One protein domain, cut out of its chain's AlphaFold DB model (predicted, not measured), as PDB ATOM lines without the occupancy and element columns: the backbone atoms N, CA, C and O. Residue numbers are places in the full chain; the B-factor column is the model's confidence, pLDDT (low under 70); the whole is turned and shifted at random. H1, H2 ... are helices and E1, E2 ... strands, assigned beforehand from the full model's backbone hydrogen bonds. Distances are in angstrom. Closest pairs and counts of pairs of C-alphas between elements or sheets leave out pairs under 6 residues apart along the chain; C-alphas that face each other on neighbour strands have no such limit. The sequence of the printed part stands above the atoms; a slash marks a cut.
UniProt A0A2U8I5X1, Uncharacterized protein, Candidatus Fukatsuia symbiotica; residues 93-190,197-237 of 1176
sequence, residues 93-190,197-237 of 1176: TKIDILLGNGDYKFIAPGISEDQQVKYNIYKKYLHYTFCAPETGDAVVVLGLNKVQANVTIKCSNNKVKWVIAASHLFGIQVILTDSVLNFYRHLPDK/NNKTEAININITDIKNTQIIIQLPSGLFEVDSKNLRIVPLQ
ATOM      1  N   THR A  93     289.212 523.772 384.329       91.19
ATOM      2  CA  THR A  93     289.068 524.322 385.673       91.19
ATOM      3  C   THR A  93     289.556 523.305 386.691       91.19
ATOM      4  O   THR A  93     289.004 522.213 386.817       91.19
ATOM      5  N   LYS A  94     290.602 523.682 387.429       92.62
ATOM      6  CA  LYS A  94     291.107 522.920 388.573       92.62
ATOM      7  C   LYS A  94     290.454 523.434 389.849       92.62
ATOM      8  O   LYS A  94     290.393 524.648 390.049       92.62
ATOM      9  N   ILE A  95     289.964 522.521 390.674       91.88
ATOM     10  CA  ILE A  95     289.286 522.822 391.933       91.88
ATOM     11  C   ILE A  95     290.055 522.125 393.045       91.88
ATOM     12  O   ILE A  95     290.106 520.897 393.078       91.88
ATOM     13  N   ASP A  96     290.635 522.910 393.947       93.38
ATOM     14  CA  ASP A  96     291.366 522.391 395.096       93.38
ATOM     15  C   ASP A  96     290.428 522.293 396.310       93.38
ATOM     16  O   ASP A  96     289.770 523.263 396.689       93.38
ATOM     17  N   ILE A  97     290.361 521.107 396.912       93.75
ATOM     18  CA  ILE A  97     289.518 520.764 398.056       93.75
ATOM     19  C   ILE A  97     290.441 520.526 399.246       93.75
ATOM     20  O   ILE A  97     291.193 519.553 399.273       93.75
ATOM     21  N   LEU A  98     290.401 521.433 400.220       93.06
ATOM     22  CA  LEU A  98     291.238 521.379 401.416       93.06
ATOM     23  C   LEU A  98     290.485 520.651 402.534       93.06
ATOM     24  O   LEU A  98     289.412 521.095 402.940       93.06
ATOM     25  N   LEU A  99     291.042 519.541 403.015       91.00
ATOM     26  CA  LEU A  99     290.425 518.703 404.041       91.00
ATOM     27  C   LEU A  99     291.012 519.001 405.424       91.00
ATOM     28  O   LEU A  99     292.211 519.240 405.564       91.00
ATOM     29  N   GLY A 100     290.157 518.982 406.444       88.06
ATOM     30  CA  GLY A 100     290.559 519.032 407.849       88.06
ATOM     31  C   GLY A 100     290.659 517.635 408.466       88.06
ATOM     32  O   GLY A 100     290.601 516.624 407.770       88.06
ATOM     33  N   ASN A 101     290.783 517.591 409.794       85.44
ATOM     34  CA  ASN A 101     290.796 516.350 410.570       85.44
ATOM     35  C   ASN A 101     289.357 515.954 410.912       85.44
ATOM     36  O   ASN A 101     288.776 516.494 411.854       85.44
ATOM     37  N   GLY A 102     288.767 515.079 410.102       82.00
ATOM     38  CA  GLY A 102     287.389 514.626 410.252       82.00
ATOM     39  C   GLY A 102     286.989 513.620 409.176       82.00
ATOM     40  O   GLY A 102     287.797 513.257 408.319       82.00
ATOM     41  N   ASP A 103     285.729 513.198 409.220       82.38
ATOM     42  CA  ASP A 103     285.175 512.239 408.270       82.38
ATOM     43  C   ASP A 103     284.377 512.963 407.185       82.38
ATOM     44  O   ASP A 103     283.483 513.765 407.469       82.38
ATOM     45  N   TYR A 104     284.691 512.674 405.925       86.19
ATOM     46  CA  TYR A 104     284.101 513.339 404.771       86.19
ATOM     47  C   TYR A 104     283.537 512.322 403.789       86.19
ATOM     48  O   TYR A 104     284.208 511.357 403.422       86.19
ATOM     49  N   LYS A 105     282.321 512.570 403.299       86.81
ATOM     50  CA  LYS A 105     281.712 511.805 402.207       86.81
ATOM     51  C   LYS A 105     281.537 512.734 401.009       86.81
ATOM     52  O   LYS A 105     280.820 513.723 401.105       86.81
ATOM     53  N   PHE A 106     282.182 512.422 399.893       90.62
ATOM     54  CA  PHE A 106     282.130 513.179 398.648       90.62
ATOM     55  C   PHE A 106     281.511 512.350 397.527       90.62
ATOM     56  O   PHE A 106     281.768 511.152 397.426       90.62
ATOM     57  N   ILE A 107     280.761 512.998 396.640       85.94
ATOM     58  CA  ILE A 107     280.319 512.417 395.367       85.94
ATOM     59  C   ILE A 107     280.888 513.263 394.237       85.94
ATOM     60  O   ILE A 107     280.615 514.464 394.147       85.94
ATOM     61  N   ALA A 108     281.683 512.636 393.370       80.94
ATOM     62  CA  ALA A 108     282.148 513.283 392.153       80.94
ATOM     63  C   ALA A 108     280.995 513.357 391.139       80.94
ATOM     64  O   ALA A 108     280.321 512.350 390.923       80.94
ATOM     65  N   PRO A 109     280.736 514.508 390.499       78.06
ATOM     66  CA  PRO A 109     279.682 514.605 389.506       78.06
ATOM     67  C   PRO A 109     280.028 513.771 388.282       78.06
ATOM     68  O   PRO A 109     281.146 513.810 387.762       78.06
ATOM     69  N   GLY A 110     279.030 513.038 387.820       75.75
ATOM     70  CA  GLY A 110     279.038 512.322 386.560       75.75
ATOM     71  C   GLY A 110     277.644 512.368 385.955       75.75
ATOM     72  O   GLY A 110     276.767 513.079 386.444       75.75
ATOM     73  N   ILE A 111     277.454 511.628 384.875       72.69
ATOM     74  CA  ILE A 111     276.151 511.502 384.220       72.69
ATOM     75  C   ILE A 111     275.389 510.308 384.802       72.69
ATOM     76  O   ILE A 111     276.002 509.359 385.299       72.69
ATOM     77  N   SER A 112     274.060 510.337 384.738       64.25
ATOM     78  CA  SER A 112     273.232 509.197 385.144       64.25
ATOM     79  C   SER A 112     273.432 507.996 384.201       64.25
ATOM     80  O   SER A 112     273.963 508.134 383.091       64.25
ATOM     81  N   GLU A 113     273.050 506.788 384.634       57.75
ATOM     82  CA  GLU A 113     273.271 505.569 383.834       57.75
ATOM     83  C   GLU A 113     272.605 505.631 382.446       57.75
ATOM     84  O   GLU A 113     273.194 505.161 381.466       57.75
ATOM     85  N   ASP A 114     271.449 506.288 382.355       55.69
ATOM     86  CA  ASP A 114     270.596 506.461 381.174       55.69
ATOM     87  C   ASP A 114     271.040 507.593 380.222       55.69
ATOM     88  O   ASP A 114     270.598 507.643 379.071       55.69
ATOM     89  N   GLN A 115     271.951 508.478 380.642       54.56
ATOM     90  CA  GLN A 115     272.432 509.592 379.817       54.56
ATOM     91  C   GLN A 115     273.538 509.175 378.824       54.56
ATOM     92  O   GLN A 115     274.463 508.411 379.140       54.56
ATOM     93  N   GLN A 116     273.463 509.710 377.594       57.06
ATOM     94  CA  GLN A 116     274.462 509.490 376.540       57.06
ATOM     95  C   GLN A 116     275.755 510.288 376.789       57.06
ATOM     96  O   GLN A 116     275.737 511.477 377.091       57.06
ATOM     97  N   VAL A 117     276.904 509.648 376.545       58.00
ATOM     98  CA  VAL A 117     278.272 510.143 376.830       58.00
ATOM     99  C   VAL A 117     278.695 511.368 375.986       58.00
ATOM    100  O   VAL A 117     279.748 511.961 376.224       58.00
ATOM    101  N   LYS A 118     277.904 511.769 374.980       49.72
ATOM    102  CA  LYS A 118     278.347 512.632 373.863       49.72
ATOM    103  C   LYS A 118     278.687 514.085 374.255       49.72
ATOM    104  O   LYS A 118     279.349 514.759 373.473       49.72
ATOM    105  N   TYR A 119     278.341 514.541 375.465       54.28
ATOM    106  CA  TYR A 119     278.623 515.904 375.949       54.28
ATOM    107  C   TYR A 119     279.160 515.941 377.380       54.28
ATOM    108  O   TYR A 119     278.598 516.586 378.263       54.28
ATOM    109  N   ASN A 120     280.275 515.262 377.638       68.19
ATOM    110  CA  ASN A 120     280.837 515.258 378.979       68.19
ATOM    111  C   ASN A 120     281.702 516.491 379.291       68.19
ATOM    112  O   ASN A 120     282.936 516.472 379.206       68.19
ATOM    113  N   ILE A 121     281.024 517.564 379.692       76.94
ATOM    114  CA  ILE A 121     281.637 518.805 380.170       76.94
ATOM    115  C   ILE A 121     282.534 518.536 381.395       76.94
ATOM    116  O   ILE A 121     283.621 519.110 381.486       76.94
ATOM    117  N   TYR A 122     282.146 517.621 382.292       83.19
ATOM    118  CA  TYR A 122     282.880 517.325 383.528       83.19
ATOM    119  C   TYR A 122     284.247 516.689 383.256       83.19
ATOM    120  O   TYR A 122     285.272 517.210 383.689       83.19
ATOM    121  N   LYS A 123     284.304 515.602 382.476       83.50
ATOM    122  CA  LYS A 123     285.566 514.913 382.147       83.50
ATOM    123  C   LYS A 123     286.532 515.790 381.362       83.50
ATOM    124  O   LYS A 123     287.741 515.664 381.543       83.50
ATOM    125  N   LYS A 124     286.009 516.650 380.484       84.19
ATOM    126  CA  LYS A 124     286.832 517.487 379.605       84.19
ATOM    127  C   LYS A 124     287.356 518.746 380.295       84.19
ATOM    128  O   LYS A 124     288.478 519.153 380.005       84.19
ATOM    129  N   TYR A 125     286.558 519.372 381.161       88.12
ATOM    130  CA  TYR A 125     286.856 520.712 381.676       88.12
ATOM    131  C   TYR A 125     286.974 520.807 383.199       88.12
ATOM    132  O   TYR A 125     287.302 521.887 383.685       88.12
ATOM    133  N   LEU A 126     286.747 519.736 383.965       90.19
ATOM    134  CA  LEU A 126     286.954 519.734 385.415       90.19
ATOM    135  C   LEU A 126     288.105 518.816 385.823       90.19
ATOM    136  O   LEU A 126     288.362 517.770 385.226       90.19
ATOM    137  N   HIS A 127     288.785 519.219 386.889       91.81
ATOM    138  CA  HIS A 127     289.748 518.397 387.599       91.81
ATOM    139  C   HIS A 127     289.733 518.757 389.080       91.81
ATOM    140  O   HIS A 127     289.908 519.925 389.430       91.81
ATOM    141  N   TYR A 128     289.552 517.762 389.942       94.31
ATOM    142  CA  TYR A 128     289.535 517.970 391.387       94.31
ATOM    143  C   TYR A 128     290.876 517.574 391.993       94.31
ATOM    144  O   TYR A 128     291.354 516.470 391.744       94.31
ATOM    145  N   THR A 129     291.458 518.441 392.815       95.38
ATOM    146  CA  THR A 129     292.611 518.117 393.655       95.38
ATOM    147  C   THR A 129     292.145 518.061 395.101       95.38
ATOM    148  O   THR A 129     291.773 519.085 395.661       95.38
ATOM    149  N   PHE A 130     292.189 516.902 395.738       95.44
ATOM    150  CA  PHE A 130     291.999 516.819 397.178       95.44
ATOM    151  C   PHE A 130     293.337 516.966 397.891       95.44
ATOM    152  O   PHE A 130     294.282 516.248 397.576       95.44
ATOM    153  N   CYS A 131     293.404 517.863 398.866       93.25
ATOM    154  CA  CYS A 131     294.557 518.058 399.734       93.25
ATOM    155  C   CYS A 131     294.197 517.554 401.131       93.25
ATOM    156  O   CYS A 131     293.409 518.188 401.838       93.25
ATOM    157  N   ALA A 132     294.748 516.398 401.500       91.44
ATOM    158  CA  ALA A 132     294.593 515.823 402.830       91.44
ATOM    159  C   ALA A 132     295.313 516.680 403.891       91.44
ATOM    160  O   ALA A 132     296.297 517.349 403.558       91.44
ATOM    161  N   PRO A 133     294.871 516.655 405.162       89.50
ATOM    162  CA  PRO A 133     295.565 517.359 406.233       89.50
ATOM    163  C   PRO A 133     296.974 516.790 406.453       89.50
ATOM    164  O   PRO A 133     297.178 515.573 406.466       89.50
ATOM    165  N   GLU A 134     297.947 517.673 406.687       85.19
ATOM    166  CA  GLU A 134     299.347 517.291 406.933       85.19
ATOM    167  C   GLU A 134     299.527 516.497 408.240       85.19
ATOM    168  O   GLU A 134     300.454 515.699 408.355       85.19
ATOM    169  N   THR A 135     298.638 516.694 409.223       84.75
ATOM    170  CA  THR A 135     298.669 516.017 410.531       84.75
ATOM    171  C   THR A 135     297.259 515.723 411.035       84.75
ATOM    172  O   THR A 135     296.357 516.523 410.809       84.75
ATOM    173  N   GLY A 136     297.088 514.622 411.773       83.50
ATOM    174  CA  GLY A 136     295.798 514.188 412.326       83.50
ATOM    175  C   GLY A 136     295.135 513.081 411.506       83.50
ATOM    176  O   GLY A 136     295.641 512.690 410.455       83.50
ATOM    177  N   ASP A 137     294.030 512.554 412.024       82.50
ATOM    178  CA  ASP A 137     293.328 511.409 411.444       82.50
ATOM    179  C   ASP A 137     292.099 511.910 410.669       82.50
ATOM    180  O   ASP A 137     291.425 512.850 411.101       82.50
ATOM    181  N   ALA A 138     291.813 511.298 409.519       84.50
ATOM    182  CA  ALA A 138     290.640 511.612 408.703       84.50
ATOM    183  C   ALA A 138     290.223 510.402 407.856       84.50
ATOM    184  O   ALA A 138     291.081 509.656 407.372       84.50
ATOM    185  N   VAL A 139     288.919 510.229 407.627       85.44
ATOM    186  CA  VAL A 139     288.382 509.241 406.680       85.44
ATOM    187  C   VAL A 139     287.674 509.964 405.543       85.44
ATOM    188  O   VAL A 139     286.757 510.747 405.761       85.44
ATOM    189  N   VAL A 140     288.079 509.694 404.305       88.50
ATOM    190  CA  VAL A 140     287.534 510.354 403.118       88.50
ATOM    191  C   VAL A 140     286.917 509.320 402.192       88.50
ATOM    192  O   VAL A 140     287.622 508.499 401.609       88.50
ATOM    193  N   VAL A 141     285.598 509.367 402.030       88.44
ATOM    194  CA  VAL A 141     284.857 508.530 401.085       88.44
ATOM    195  C   VAL A 141     284.620 509.318 399.805       88.44
ATOM    196  O   VAL A 141     284.050 510.402 399.851       88.44
ATOM    197  N   LEU A 142     285.022 508.774 398.661       90.88
ATOM    198  CA  LEU A 142     284.777 509.337 397.339       90.88
ATOM    199  C   LEU A 142     283.914 508.371 396.521       90.88
ATOM    200  O   LEU A 142     284.405 507.357 396.026       90.88
ATOM    201  N   GLY A 143     282.630 508.692 396.382       88.44
ATOM    202  CA  GLY A 143     281.708 508.014 395.477       88.44
ATOM    203  C   GLY A 143     282.000 508.390 394.030       88.44
ATOM    204  O   GLY A 143     282.003 509.578 393.687       88.44
ATOM    205  N   LEU A 144     282.268 507.379 393.202       88.44
ATOM    206  CA  LEU A 144     282.494 507.564 391.774       88.44
ATOM    207  C   LEU A 144     281.177 507.566 391.001       88.44
ATOM    208  O   LEU A 144     280.254 506.879 391.396       88.44
ATOM    209  N   ASN A 145     281.106 508.276 389.880       85.31
ATOM    210  CA  ASN A 145     279.977 508.262 388.951       85.31
ATOM    211  C   ASN A 145     280.432 507.973 387.515       85.31
ATOM    212  O   ASN A 145     281.608 508.122 387.159       85.31
ATOM    213  N   LYS A 146     279.471 507.599 386.663       77.25
ATOM    214  CA  LYS A 146     279.689 507.361 385.231       77.25
ATOM    215  C   LYS A 146     280.222 508.632 384.563       77.25
ATOM    216  O   LYS A 146     279.679 509.721 384.734       77.25
ATOM    217  N   VAL A 147     281.296 508.482 383.790       76.50
ATOM    218  CA  VAL A 147     281.965 509.570 383.059       76.50
ATOM    219  C   VAL A 147     282.187 510.835 383.923       76.50
ATOM    220  O   VAL A 147     281.858 511.952 383.543       76.50
ATOM    221  N   GLN A 148     282.756 510.687 385.116       84.81
ATOM    222  CA  GLN A 148     283.124 511.826 385.968       84.81
ATOM    223  C   GLN A 148     284.455 512.493 385.572       84.81
ATOM    224  O   GLN A 148     285.229 511.968 384.768       84.81
ATOM    225  N   ALA A 149     284.765 513.631 386.200       86.50
ATOM    226  CA  ALA A 149     286.065 514.293 386.090       86.50
ATOM    227  C   ALA A 149     287.225 513.476 386.692       86.50
ATOM    228  O   ALA A 149     287.044 512.654 387.594       86.50
ATOM    229  N   ASN A 150     288.445 513.743 386.210       88.81
ATOM    230  CA  ASN A 150     289.663 513.184 386.804       88.81
ATOM    231  C   ASN A 150     289.941 513.806 388.175       88.81
ATOM    232  O   ASN A 150     289.678 514.991 388.397       88.81
ATOM    233  N   VAL A 151     290.542 513.012 389.058       93.50
ATOM    234  CA  VAL A 151     290.822 513.402 390.441       93.50
ATOM    235  C   VAL A 151     292.309 513.239 390.738       93.50
ATOM    236  O   VAL A 151     292.934 512.283 390.290       93.50
ATOM    237  N   THR A 152     292.874 514.166 391.505       94.81
ATOM    238  CA  THR A 152     294.195 514.040 392.121       94.81
ATOM    239  C   THR A 152     294.042 514.042 393.636       94.81
ATOM    240  O   THR A 152     293.422 514.942 394.193       94.81
ATOM    241  N   ILE A 153     294.632 513.063 394.311       94.88
ATOM    242  CA  ILE A 153     294.726 512.976 395.765       94.88
ATOM    243  C   ILE A 153     296.154 513.354 396.166       94.88
ATOM    244  O   ILE A 153     297.114 512.652 395.842       94.88
ATOM    245  N   LYS A 154     296.287 514.473 396.877       93.19
ATOM    246  CA  LYS A 154     297.514 514.908 397.543       93.19
ATOM    247  C   LYS A 154     297.455 514.505 399.006       93.19
ATOM    248  O   LYS A 154     296.806 515.172 399.810       93.19
ATOM    249  N   CYS A 155     298.113 513.401 399.336       88.56
ATOM    250  CA  CYS A 155     298.140 512.856 400.686       88.56
ATOM    251  C   CYS A 155     299.528 512.304 401.002       88.56
ATOM    252  O   CYS A 155     299.965 511.360 400.363       88.56
ATOM    253  N   SER A 156     300.207 512.890 401.985       83.88
ATOM    254  CA  SER A 156     301.468 512.386 402.558       83.88
ATOM    255  C   SER A 156     301.297 511.898 404.005       83.88
ATOM    256  O   SER A 156     302.234 511.382 404.611       83.88
ATOM    257  N   ASN A 157     300.098 512.064 404.571       86.75
ATOM    258  CA  ASN A 157     299.758 511.677 405.932       86.75
ATOM    259  C   ASN A 157     299.157 510.263 405.944       86.75
ATOM    260  O   ASN A 157     298.029 510.046 405.502       86.75
ATOM    261  N   ASN A 158     299.900 509.308 406.501       83.69
ATOM    262  CA  ASN A 158     299.514 507.896 406.558       83.69
ATOM    263  C   ASN A 158     298.347 507.582 407.500       83.69
ATOM    264  O   ASN A 158     297.888 506.439 407.532       83.69
ATOM    265  N   LYS A 159     297.867 508.571 408.259       84.56
ATOM    266  CA  LYS A 159     296.690 508.437 409.118       84.56
ATOM    267  C   LYS A 159     295.385 508.811 408.417       84.56
ATOM    268  O   LYS A 159     294.312 508.591 408.975       84.56
ATOM    269  N   VAL A 160     295.460 509.336 407.193       86.69
ATOM    270  CA  VAL A 160     294.284 509.633 406.371       86.69
ATOM    271  C   VAL A 160     293.920 508.407 405.539       86.69
ATOM    272  O   VAL A 160     294.729 507.908 404.754       86.69
ATOM    273  N   LYS A 161     292.685 507.930 405.701       87.94
ATOM    274  CA  LYS A 161     292.153 506.764 404.989       87.94
ATOM    275  C   LYS A 161     291.230 507.202 403.866       87.94
ATOM    276  O   LYS A 161     290.250 507.899 404.104       87.94
ATOM    277  N   TRP A 162     291.507 506.738 402.655       90.62
ATOM    278  CA  TRP A 162     290.687 506.988 401.476       90.62
ATOM    279  C   TRP A 162     289.841 505.765 401.140       90.62
ATOM    280  O   TRP A 162     290.359 504.655 401.058       90.62
ATOM    281  N   VAL A 163     288.548 505.965 400.903       87.62
ATOM    282  CA  VAL A 163     287.626 504.929 400.435       87.62
ATOM    283  C   VAL A 163     287.038 505.360 399.099       87.62
ATOM    284  O   VAL A 163     286.246 506.294 399.036       87.62
ATOM    285  N   ILE A 164     287.406 504.678 398.022       91.94
ATOM    286  CA  ILE A 164     286.890 504.934 396.679       91.94
ATOM    287  C   ILE A 164     285.708 503.999 396.426       91.94
ATOM    288  O   ILE A 164     285.891 502.794 396.269       91.94
ATOM    289  N   ALA A 165     284.490 504.538 396.414       85.06
ATOM    290  CA  ALA A 165     283.263 503.760 396.304       85.06
ATOM    291  C   ALA A 165     282.742 503.731 394.861       85.06
ATOM    292  O   ALA A 165     282.250 504.731 394.342       85.06
ATOM    293  N   ALA A 166     282.813 502.560 394.228       83.56
ATOM    294  CA  ALA A 166     282.334 502.300 392.870       83.56
ATOM    295  C   ALA A 166     281.489 501.015 392.781       83.56
ATOM    296  O   ALA A 166     281.240 500.496 391.698       83.56
ATOM    297  N   SER A 167     281.023 500.497 393.920       73.50
ATOM    298  CA  SER A 167     280.251 499.250 394.019       73.50
ATOM    299  C   SER A 167     278.891 499.290 393.321       73.50
ATOM    300  O   SER A 167     278.331 498.242 393.021       73.50
ATOM    301  N   HIS A 168     278.378 500.484 393.040       73.12
ATOM    302  CA  HIS A 168     277.140 500.701 392.296       73.12
ATOM    303  C   HIS A 168     277.363 500.798 390.772       73.12
ATOM    304  O   HIS A 168     276.393 500.827 390.025       73.12
ATOM    305  N   LEU A 169     278.616 500.839 390.292       73.12
ATOM    306  CA  LEU A 169     278.943 500.919 388.864       73.12
ATOM    307  C   LEU A 169     279.190 499.508 388.307       73.12
ATOM    308  O   LEU A 169     280.251 498.918 388.510       73.12
ATOM    309  N   PHE A 170     278.210 498.936 387.603       67.50
ATOM    310  CA  PHE A 170     278.295 497.561 387.097       67.50
ATOM    311  C   PHE A 170     279.379 497.377 386.018       67.50
ATOM    312  O   PHE A 170     279.521 498.204 385.114       67.50
ATOM    313  N   GLY A 171     280.117 496.262 386.079       66.25
ATOM    314  CA  GLY A 171     281.170 495.925 385.110       66.25
ATOM    315  C   GLY A 171     282.442 496.772 385.228       66.25
ATOM    316  O   GLY A 171     283.313 496.687 384.363       66.25
ATOM    317  N   ILE A 172     282.552 497.596 386.275       78.12
ATOM    318  CA  ILE A 172     283.741 498.405 386.522       78.12
ATOM    319  C   ILE A 172     284.880 497.541 387.076       78.12
ATOM    320  O   ILE A 172     284.709 496.743 387.998       78.12
ATOM    321  N   GLN A 173     286.058 497.717 386.500       78.75
ATOM    322  CA  GLN A 173     287.314 497.106 386.909       78.75
ATOM    323  C   GLN A 173     288.296 498.202 387.303       78.75
ATOM    324  O   GLN A 173     288.102 499.366 386.960       78.75
ATOM    325  N   VAL A 174     289.363 497.843 388.010       86.25
ATOM    326  CA  VAL A 174     290.395 498.794 388.422       86.25
ATOM    327  C   VAL A 174     291.786 498.231 388.165       86.25
ATOM    328  O   VAL A 174     292.046 497.056 388.419       86.25
ATOM    329  N   ILE A 175     292.684 499.081 387.675       83.88
ATOM    330  CA  ILE A 175     294.101 498.781 387.471       83.88
ATOM    331  C   ILE A 175     294.916 499.924 388.072       83.88
ATOM    332  O   ILE A 175     294.596 501.096 387.870       83.88
ATOM    333  N   LEU A 176     295.980 499.591 388.797       84.69
ATOM    334  CA  LEU A 176     296.946 500.561 389.301       84.69
ATOM    335  C   LEU A 176     298.153 500.632 388.356       84.69
ATOM    336  O   LEU A 176     298.746 499.603 388.043       84.69
ATOM    337  N   THR A 177     298.519 501.837 387.917       82.69
ATOM    338  CA  THR A 177     299.683 502.087 387.049       82.69
ATOM    339  C   THR A 177     300.435 503.317 387.547       82.69
ATOM    340  O   THR A 177     299.854 504.394 387.583       82.69
ATOM    341  N   ASP A 178     301.698 503.173 387.962       76.44
ATOM    342  CA  ASP A 178     302.609 504.278 388.321       76.44
ATOM    343  C   ASP A 178     302.030 505.355 389.272       76.44
ATOM    344  O   ASP A 178     302.396 506.526 389.202       76.44
ATOM    345  N   SER A 179     301.161 504.955 390.213       84.88
ATOM    346  CA  SER A 179     300.406 505.805 391.172       84.88
ATOM    347  C   SER A 179     299.049 506.349 390.699       84.88
ATOM    348  O   SER A 179     298.425 507.158 391.385       84.88
ATOM    349  N   VAL A 180     298.550 505.867 389.562       88.88
ATOM    350  CA  VAL A 180     297.219 506.187 389.037       88.88
ATOM    351  C   VAL A 180     296.303 504.976 389.165       88.88
ATOM    352  O   VAL A 180     296.565 503.922 388.584       88.88
ATOM    353  N   LEU A 181     295.203 505.133 389.901       89.94
ATOM    354  CA  LEU A 181     294.093 504.187 389.879       89.94
ATOM    355  C   LEU A 181     293.230 504.479 388.659       89.94
ATOM    356  O   LEU A 181     292.583 505.527 388.575       89.94
ATOM    357  N   ASN A 182     293.229 503.546 387.720       88.12
ATOM    358  CA  ASN A 182     292.433 503.616 386.514       88.12
ATOM    359  C   ASN A 182     291.249 502.665 386.643       88.12
ATOM    360  O   ASN A 182     291.424 501.448 386.692       88.12
ATOM    361  N   PHE A 183     290.050 503.226 386.707       89.00
ATOM    362  CA  PHE A 183     288.817 502.458 386.708       89.00
ATOM    363  C   PHE A 183     288.290 502.372 385.286       89.00
ATOM    364  O   PHE A 183     288.052 503.409 384.669       89.00
ATOM    365  N   TYR A 184     288.103 501.160 384.780       85.06
ATOM    366  CA  TYR A 184     287.650 500.909 383.420       85.06
ATOM    367  C   TYR A 184     286.312 500.192 383.434       85.06
ATOM    368  O   TYR A 184     286.138 499.210 384.151       85.06
ATOM    369  N   ARG A 185     285.378 500.647 382.606       78.25
ATOM    370  CA  ARG A 185     284.140 499.924 382.313       78.25
ATOM    371  C   ARG A 185     284.143 499.578 380.830       78.25
ATOM    372  O   ARG A 185     284.183 500.471 379.982       78.25
ATOM    373  N   HIS A 186     284.125 498.282 380.526       65.12
ATOM    374  CA  HIS A 186     283.926 497.805 379.163       65.12
ATOM    375  C   HIS A 186     282.432 497.841 378.863       65.12
ATOM    376  O   HIS A 186     281.654 497.073 379.426       65.12
ATOM    377  N   LEU A 187     282.026 498.782 378.016       56.75
ATOM    378  CA  LEU A 187     280.676 498.802 377.478       56.75
ATOM    379  C   LEU A 187     280.603 497.762 376.350       56.75
ATOM    380  O   LEU A 187     281.468 497.794 375.473       56.75
ATOM    381  N   PRO A 188     279.617 496.847 376.350       47.91
ATOM    382  CA  PRO A 188     279.350 496.034 375.172       47.91
ATOM    383  C   PRO A 188     278.994 496.968 374.008       47.91
ATOM    384  O   PRO A 188     278.200 497.900 374.177       47.91
ATOM    385  N   ASP A 189     279.631 496.754 372.858       41.78
ATOM    386  CA  ASP A 189     279.477 497.589 371.668       41.78
ATOM    387  C   ASP A 189     278.010 497.600 371.216       41.78
ATOM    388  O   ASP A 189     277.503 496.643 370.636       41.78
ATOM    389  N   LYS A 190     277.311 498.712 371.466       42.62
ATOM    390  CA  LYS A 190     276.030 498.997 370.817       42.62
ATOM    391  C   LYS A 190     276.312 499.543 369.419       42.62
ATOM    392  O   LYS A 190     276.601 500.727 369.282       42.62
ATOM    393  N   ASN A 197     286.747 502.234 367.972       38.38
ATOM    394  CA  ASN A 197     287.298 502.574 369.275       38.38
ATOM    395  C   ASN A 197     286.319 502.027 370.308       38.38
ATOM    396  O   ASN A 197     285.309 502.674 370.587       38.38
ATOM    397  N   ASN A 198     286.619 500.848 370.868       40.16
ATOM    398  CA  ASN A 198     285.991 500.360 372.095       40.16
ATOM    399  C   ASN A 198     285.915 501.546 373.065       40.16
ATOM    400  O   ASN A 198     286.958 502.026 373.524       40.16
ATOM    401  N   LYS A 199     284.719 502.084 373.338       53.94
ATOM    402  CA  LYS A 199     284.571 503.195 374.289       53.94
ATOM    403  C   LYS A 199     284.722 502.637 375.696       53.94
ATOM    404  O   LYS A 199     283.752 502.437 376.415       53.94
ATOM    405  N   THR A 200     285.964 502.372 376.080       62.78
ATOM    406  CA  THR A 200     286.337 502.104 377.460       62.78
ATOM    407  C   THR A 200     286.117 503.395 378.239       62.78
ATOM    408  O   THR A 200     286.821 504.388 378.036       62.78
ATOM    409  N   GLU A 201     285.119 503.409 379.119       73.00
ATOM    410  CA  GLU A 201     284.971 504.508 380.068       73.00
ATOM    411  C   GLU A 201     286.097 504.377 381.093       73.00
ATOM    412  O   GLU A 201     286.150 503.390 381.823       73.00
ATOM    413  N   ALA A 202     287.007 505.351 381.124       79.69
ATOM    414  CA  ALA A 202     288.116 505.387 382.071       79.69
ATOM    415  C   ALA A 202     287.914 506.518 383.090       79.69
ATOM    416  O   ALA A 202     287.663 507.664 382.703       79.69
ATOM    417  N   ILE A 203     288.059 506.233 384.383       85.88
ATOM    418  CA  ILE A 203     288.152 507.227 385.462       85.88
ATOM    419  C   ILE A 203     289.552 507.126 386.057       85.88
ATOM    420  O   ILE A 203     289.957 506.054 386.495       85.88
ATOM    421  N   ASN A 204     290.274 508.248 386.096       90.12
ATOM    422  CA  ASN A 204     291.663 508.265 386.539       90.12
ATOM    423  C   ASN A 204     291.753 509.042 387.851       90.12
ATOM    424  O   ASN A 204     291.381 510.221 387.909       90.12
ATOM    425  N   ILE A 205     292.269 508.377 388.883       93.00
ATOM    426  CA  ILE A 205     292.577 508.973 390.181       93.00
ATOM    427  C   ILE A 205     294.089 508.918 390.368       93.00
ATOM    428  O   ILE A 205     294.661 507.849 390.559       93.00
ATOM    429  N   ASN A 206     294.735 510.075 390.286       93.12
ATOM    430  CA  ASN A 206     296.169 510.211 390.497       93.12
ATOM    431  C   ASN A 206     296.466 510.412 391.987       93.12
ATOM    432  O   ASN A 206     295.826 511.245 392.622       93.12
ATOM    433  N   ILE A 207     297.437 509.695 392.547       91.94
ATOM    434  CA  ILE A 207     297.818 509.803 393.960       91.94
ATOM    435  C   ILE A 207     299.275 510.251 394.033       91.94
ATOM    436  O   ILE A 207     300.165 509.548 393.565       91.94
ATOM    437  N   THR A 208     299.541 511.418 394.624       89.12
ATOM    438  CA  THR A 208     300.892 512.008 394.569       89.12
ATOM    439  C   THR A 208     301.922 511.291 395.439       89.12
ATOM    440  O   THR A 208     303.104 511.333 395.120       89.12
ATOM    441  N   ASP A 209     301.493 510.654 396.529       87.50
ATOM    442  CA  ASP A 209     302.351 509.844 397.402       87.50
ATOM    443  C   ASP A 209     301.621 508.553 397.795       87.50
ATOM    444  O   ASP A 209     301.131 508.364 398.911       87.50
ATOM    445  N   ILE A 210     301.509 507.650 396.819       85.81
ATOM    446  CA  ILE A 210     300.813 506.371 396.990       85.81
ATOM    447  C   ILE A 210     301.439 505.495 398.079       85.81
ATOM    448  O   ILE A 210     300.735 504.699 398.689       85.81
ATOM    449  N   LYS A 211     302.740 505.661 398.365       83.50
ATOM    450  CA  LYS A 211     303.466 504.873 399.376       83.50
ATOM    451  C   LYS A 211     302.938 505.136 400.784       83.50
ATOM    452  O   LYS A 211     302.820 504.198 401.571       83.50
ATOM    453  N   ASN A 212     302.592 506.391 401.065       83.25
ATOM    454  CA  ASN A 212     302.108 506.839 402.369       83.25
ATOM    455  C   ASN A 212     300.587 507.042 402.426       83.25
ATOM    456  O   ASN A 212     300.076 507.420 403.474       83.25
ATOM    457  N   THR A 213     299.849 506.784 401.342       83.44
ATOM    458  CA  THR A 213     298.386 506.941 401.306       83.44
ATOM    459  C   THR A 213     297.689 505.596 401.516       83.44
ATOM    460  O   THR A 213     297.907 504.661 400.748       83.44
ATOM    461  N   GLN A 214     296.806 505.494 402.515       86.56
ATOM    462  CA  GLN A 214     295.964 504.306 402.710       86.56
ATOM    463  C   GLN A 214     294.705 504.407 401.842       86.56
ATOM    464  O   GLN A 214     293.932 505.353 402.001       86.56
ATOM    465  N   ILE A 215     294.491 503.445 400.936       88.62
ATOM    466  CA  ILE A 215     293.365 503.460 399.990       88.62
ATOM    467  C   ILE A 215     292.644 502.115 399.975       88.62
ATOM    468  O   ILE A 215     293.243 501.075 399.699       88.62
ATOM    469  N   ILE A 216     291.334 502.175 400.187       86.62
ATOM    470  CA  ILE A 216     290.387 501.076 400.028       86.62
ATOM    471  C   ILE A 216     289.500 501.387 398.822       86.62
ATOM    472  O   ILE A 216     288.994 502.493 398.675       86.62
ATOM    473  N   ILE A 217     289.289 500.407 397.959       85.06
ATOM    474  CA  ILE A 217     288.480 500.496 396.749       85.06
ATOM    475  C   ILE A 217     287.299 499.543 396.903       85.06
ATOM    476  O   ILE A 217     287.477 498.374 397.235       85.06
ATOM    477  N   GLN A 218     286.090 500.028 396.651       77.00
ATOM    478  CA  GLN A 218     284.877 499.222 396.681       77.00
ATOM    479  C   GLN A 218     284.354 499.032 395.265       77.00
ATOM    480  O   GLN A 218     283.986 500.003 394.607       77.00
ATOM    481  N   LEU A 219     284.295 497.786 394.812       74.06
ATOM    482  CA  LEU A 219     283.753 497.389 393.515       74.06
ATOM    483  C   LEU A 219     282.574 496.430 393.720       74.06
ATOM    484  O   LEU A 219     282.428 495.872 394.812       74.06
ATOM    485  N   PRO A 220     281.754 496.169 392.684       58.22
ATOM    486  CA  PRO A 220     280.744 495.112 392.747       58.22
ATOM    487  C   PRO A 220     281.358 493.739 393.073       58.22
ATOM    488  O   PRO A 220     280.759 492.932 393.772       58.22
ATOM    489  N   SER A 221     282.598 493.499 392.628       52.88
ATOM    490  CA  SER A 221     283.367 492.277 392.892       52.88
ATOM    491  C   SER A 221     283.933 492.175 394.317       52.88
ATOM    492  O   SER A 221     284.597 491.189 394.642       52.88
ATOM    493  N   GLY A 222     283.716 493.187 395.162       57.75
ATOM    494  CA  GLY A 222     284.162 493.227 396.551       57.75
ATOM    495  C   GLY A 222     285.086 494.402 396.871       57.75
ATOM    496  O   GLY A 222     285.194 495.375 396.126       57.75
ATOM    497  N   LEU A 223     285.745 494.311 398.024       67.81
ATOM    498  CA  LEU A 223     286.672 495.327 398.517       67.81
ATOM    499  C   LEU A 223     288.104 495.000 398.112       67.81
ATOM    500  O   LEU A 223     288.510 493.837 398.117       67.81
ATOM    501  N   PHE A 224     288.881 496.036 397.832       75.50
ATOM    502  CA  PHE A 224     290.288 495.956 397.478       75.50
ATOM    503  C   PHE A 224     291.081 496.996 398.264       75.50
ATOM    504  O   PHE A 224     290.581 498.075 398.551       75.50
ATOM    505  N   GLU A 225     292.312 496.675 398.625       84.25
ATOM    506  CA  GLU A 225     293.283 497.587 399.212       84.25
ATOM    507  C   GLU A 225     294.415 497.817 398.211       84.25
ATOM    508  O   GLU A 225     294.793 496.928 397.440       84.25
ATOM    509  N   VAL A 226     294.959 499.026 398.209       81.06
ATOM    510  CA  VAL A 226     296.176 499.327 397.460       81.06
ATOM    511  C   VAL A 226     297.384 498.932 398.307       81.06
ATOM    512  O   VAL A 226     297.704 499.593 399.292       81.06
ATOM    513  N   ASP A 227     298.083 497.868 397.908       77.38
ATOM    514  CA  ASP A 227     299.374 497.486 398.485       77.38
ATOM    515  C   ASP A 227     300.424 498.501 398.025       77.38
ATOM    516  O   ASP A 227     301.011 498.391 396.944       77.38
ATOM    517  N   SER A 228     300.630 499.519 398.856       72.44
ATOM    518  CA  SER A 228     301.485 500.663 398.556       72.44
ATOM    519  C   SER A 228     302.969 500.306 398.399       72.44
ATOM    520  O   SER A 228     303.721 501.064 397.782       72.44
ATOM    521  N   LYS A 229     303.401 499.137 398.902       73.00
ATOM    522  CA  LYS A 229     304.780 498.639 398.773       73.00
ATOM    523  C   LYS A 229     305.025 497.982 397.421       73.00
ATOM    524  O   LYS A 229     306.066 498.215 396.815       73.00
ATOM    525  N   ASN A 230     304.071 497.172 396.967       73.19
ATOM    526  CA  ASN A 230     304.191 496.400 395.728       73.19
ATOM    527  C   ASN A 230     303.434 497.024 394.545       73.19
ATOM    528  O   ASN A 230     303.394 496.421 393.477       73.19
ATOM    529  N   LEU A 231     302.822 498.201 394.738       75.31
ATOM    530  CA  LEU A 231     302.047 498.941 393.735       75.31
ATOM    531  C   LEU A 231     301.006 498.068 393.023       75.31
ATOM    532  O   LEU A 231     300.832 498.126 391.808       75.31
ATOM    533  N   ARG A 232     300.284 497.258 393.799       75.75
ATOM    534  CA  ARG A 232     299.250 496.353 393.290       75.75
ATOM    535  C   ARG A 232     297.951 496.530 394.055       75.75
ATOM    536  O   ARG A 232     297.945 496.910 395.222       75.75
ATOM    537  N   ILE A 233     296.850 496.211 393.392       74.00
ATOM    538  CA  ILE A 233     295.531 496.182 394.013       74.00
ATOM    539  C   ILE A 233     295.309 494.757 394.500       74.00
ATOM    540  O   ILE A 233     295.240 493.822 393.702       74.00
ATOM    541  N   VAL A 234     295.253 494.584 395.813       64.50
ATOM    542  CA  VAL A 234     294.970 493.292 396.435       64.50
ATOM    543  C   VAL A 234     293.531 493.313 396.928       64.50
ATOM    544  O   VAL A 234     293.094 494.328 397.453       64.50
ATOM    545  N   PRO A 235     292.742 492.243 396.768       57.59
ATOM    546  CA  PRO A 235     291.432 492.211 397.400       57.59
ATOM    547  C   PRO A 235     291.627 492.368 398.916       57.59
ATOM    548  O   PRO A 235     292.523 491.736 399.481       57.59
ATOM    549  N   LEU A 236     290.820 493.215 399.558       63.84
ATOM    550  CA  LEU A 236     290.831 493.417 401.003       63.84
ATOM    551  C   LEU A 236     290.274 492.133 401.614       63.84
ATOM    552  O   LEU A 236     289.065 491.910 401.689       63.84
ATOM    553  N   GLN A 237     291.190 491.234 401.935       61.19
ATOM    554  CA  GLN A 237     290.899 489.901 402.418       61.19
ATOM    555  C   GLN A 237     291.236 489.869 403.891       61.19
ATOM    556  O   GLN A 237     292.398 490.006 404.270       61.19
TER     557      GLN A 237
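AT A GLANCE: This is residues 93 to 190 and 197 to 237 of the 1176 residues of an uncharacterized protein of Candidatus Fukatsuia symbiotica (UniProt A0A2U8I5X1). Two strongly twisted sheets stand face to face as a sandwich, and from E1 to E6 the chain winds in stacked turns, passing from one sheet to the other and back. Beyond these turns, E9, E8 and E7 continue one sheet and E10, E11 and E12 the other, while the small helix H1 sits beside the first sheet. The printed part has 139 residues, with twelve named strands and one named helix in the order E1 E2 H1 E3 E4 E5 E6 E7 E8 E9 E10 E11 E12, and its class is mostly strand. Both sheets are mixed: E1 E3 E5 E9 E8 E7 and E2 E4 E6 E10 E11 E12. The whole is compact, with a radius of gyration of the C-alphas of 14.8 A and spans of 48 by 35 by 24 A.

IN THESE COORDINATES: One sheet holds E1, residues 93 to 98, from C-alpha 93 at (289.068, 524.322, 385.673); E3, 126 to 131; E5, 150 to 154; E9, 200 to 207, 21.5 A long; E8, 180 to 186, 18.6 A; and E7, 172 to 177. The other holds E2, 103 to 107; E4, 138 to 143; E6, 160 to 165; E10, 214 to 219, 16.8 A; E11, 222 to 227; and E12, 232 to 235, ending at C-alpha 235 at (291.432, 492.211, 397.400). H1 is residues 121 to 125.

HOW THE PARTS SIT: In the first sheet, E1 and E3 are parallel, with N 97 and O 129 2.8 A apart, within hydrogen-bond range. E3 and E5 are parallel (N 130 and O 152, 2.8 A), as are E5 and E9 (N 153 and O 206, 2.8 A). E9 and E8 are antiparallel (N 183 and O 203, 2.8 A), and E7 and E8 form a hairpin (N 175 and O 182, 2.9 A). In the second sheet, E2 and E4 (N 106 and O 141, 2.8 A), E4 and E6 (N 142 and O 163, 2.8 A) and E6 and E10 (N 164 and O 216, 2.8 A) are parallel. E10, E11 and E12 form a meander, each strand the antiparallel neighbour of the one before (N 217 and O 224, 2.7 A; N 225 and O 234, 2.7 A). The two sheets make a sandwich, two sheets face to face, with strands at 13 degrees and facing parts 10.3 A centre to centre. The closest C-alphas of E7 and E12, Leu 176 and Arg 232, are 6.2 A apart. H1 is on the first sheet, at the sheet's level with a height of 2.8 A, and its one O i to N i+4 pair is within hydrogen-bond range.

THE WHOLE: The two C-alphas farthest apart, those of Thr 135 and Lys 190, are 48.8 A apart. Residues 191 to 196 are not printed, and C-alphas 190 and 197 are 11.9 A apart across the cut. Of the links printed whole, E2 to H1 is long, with 13 residues. The mean pLDDT of the printed part is 79.3, and 28 residues are under 70, among them residues 112 to 120 and 186 to 190.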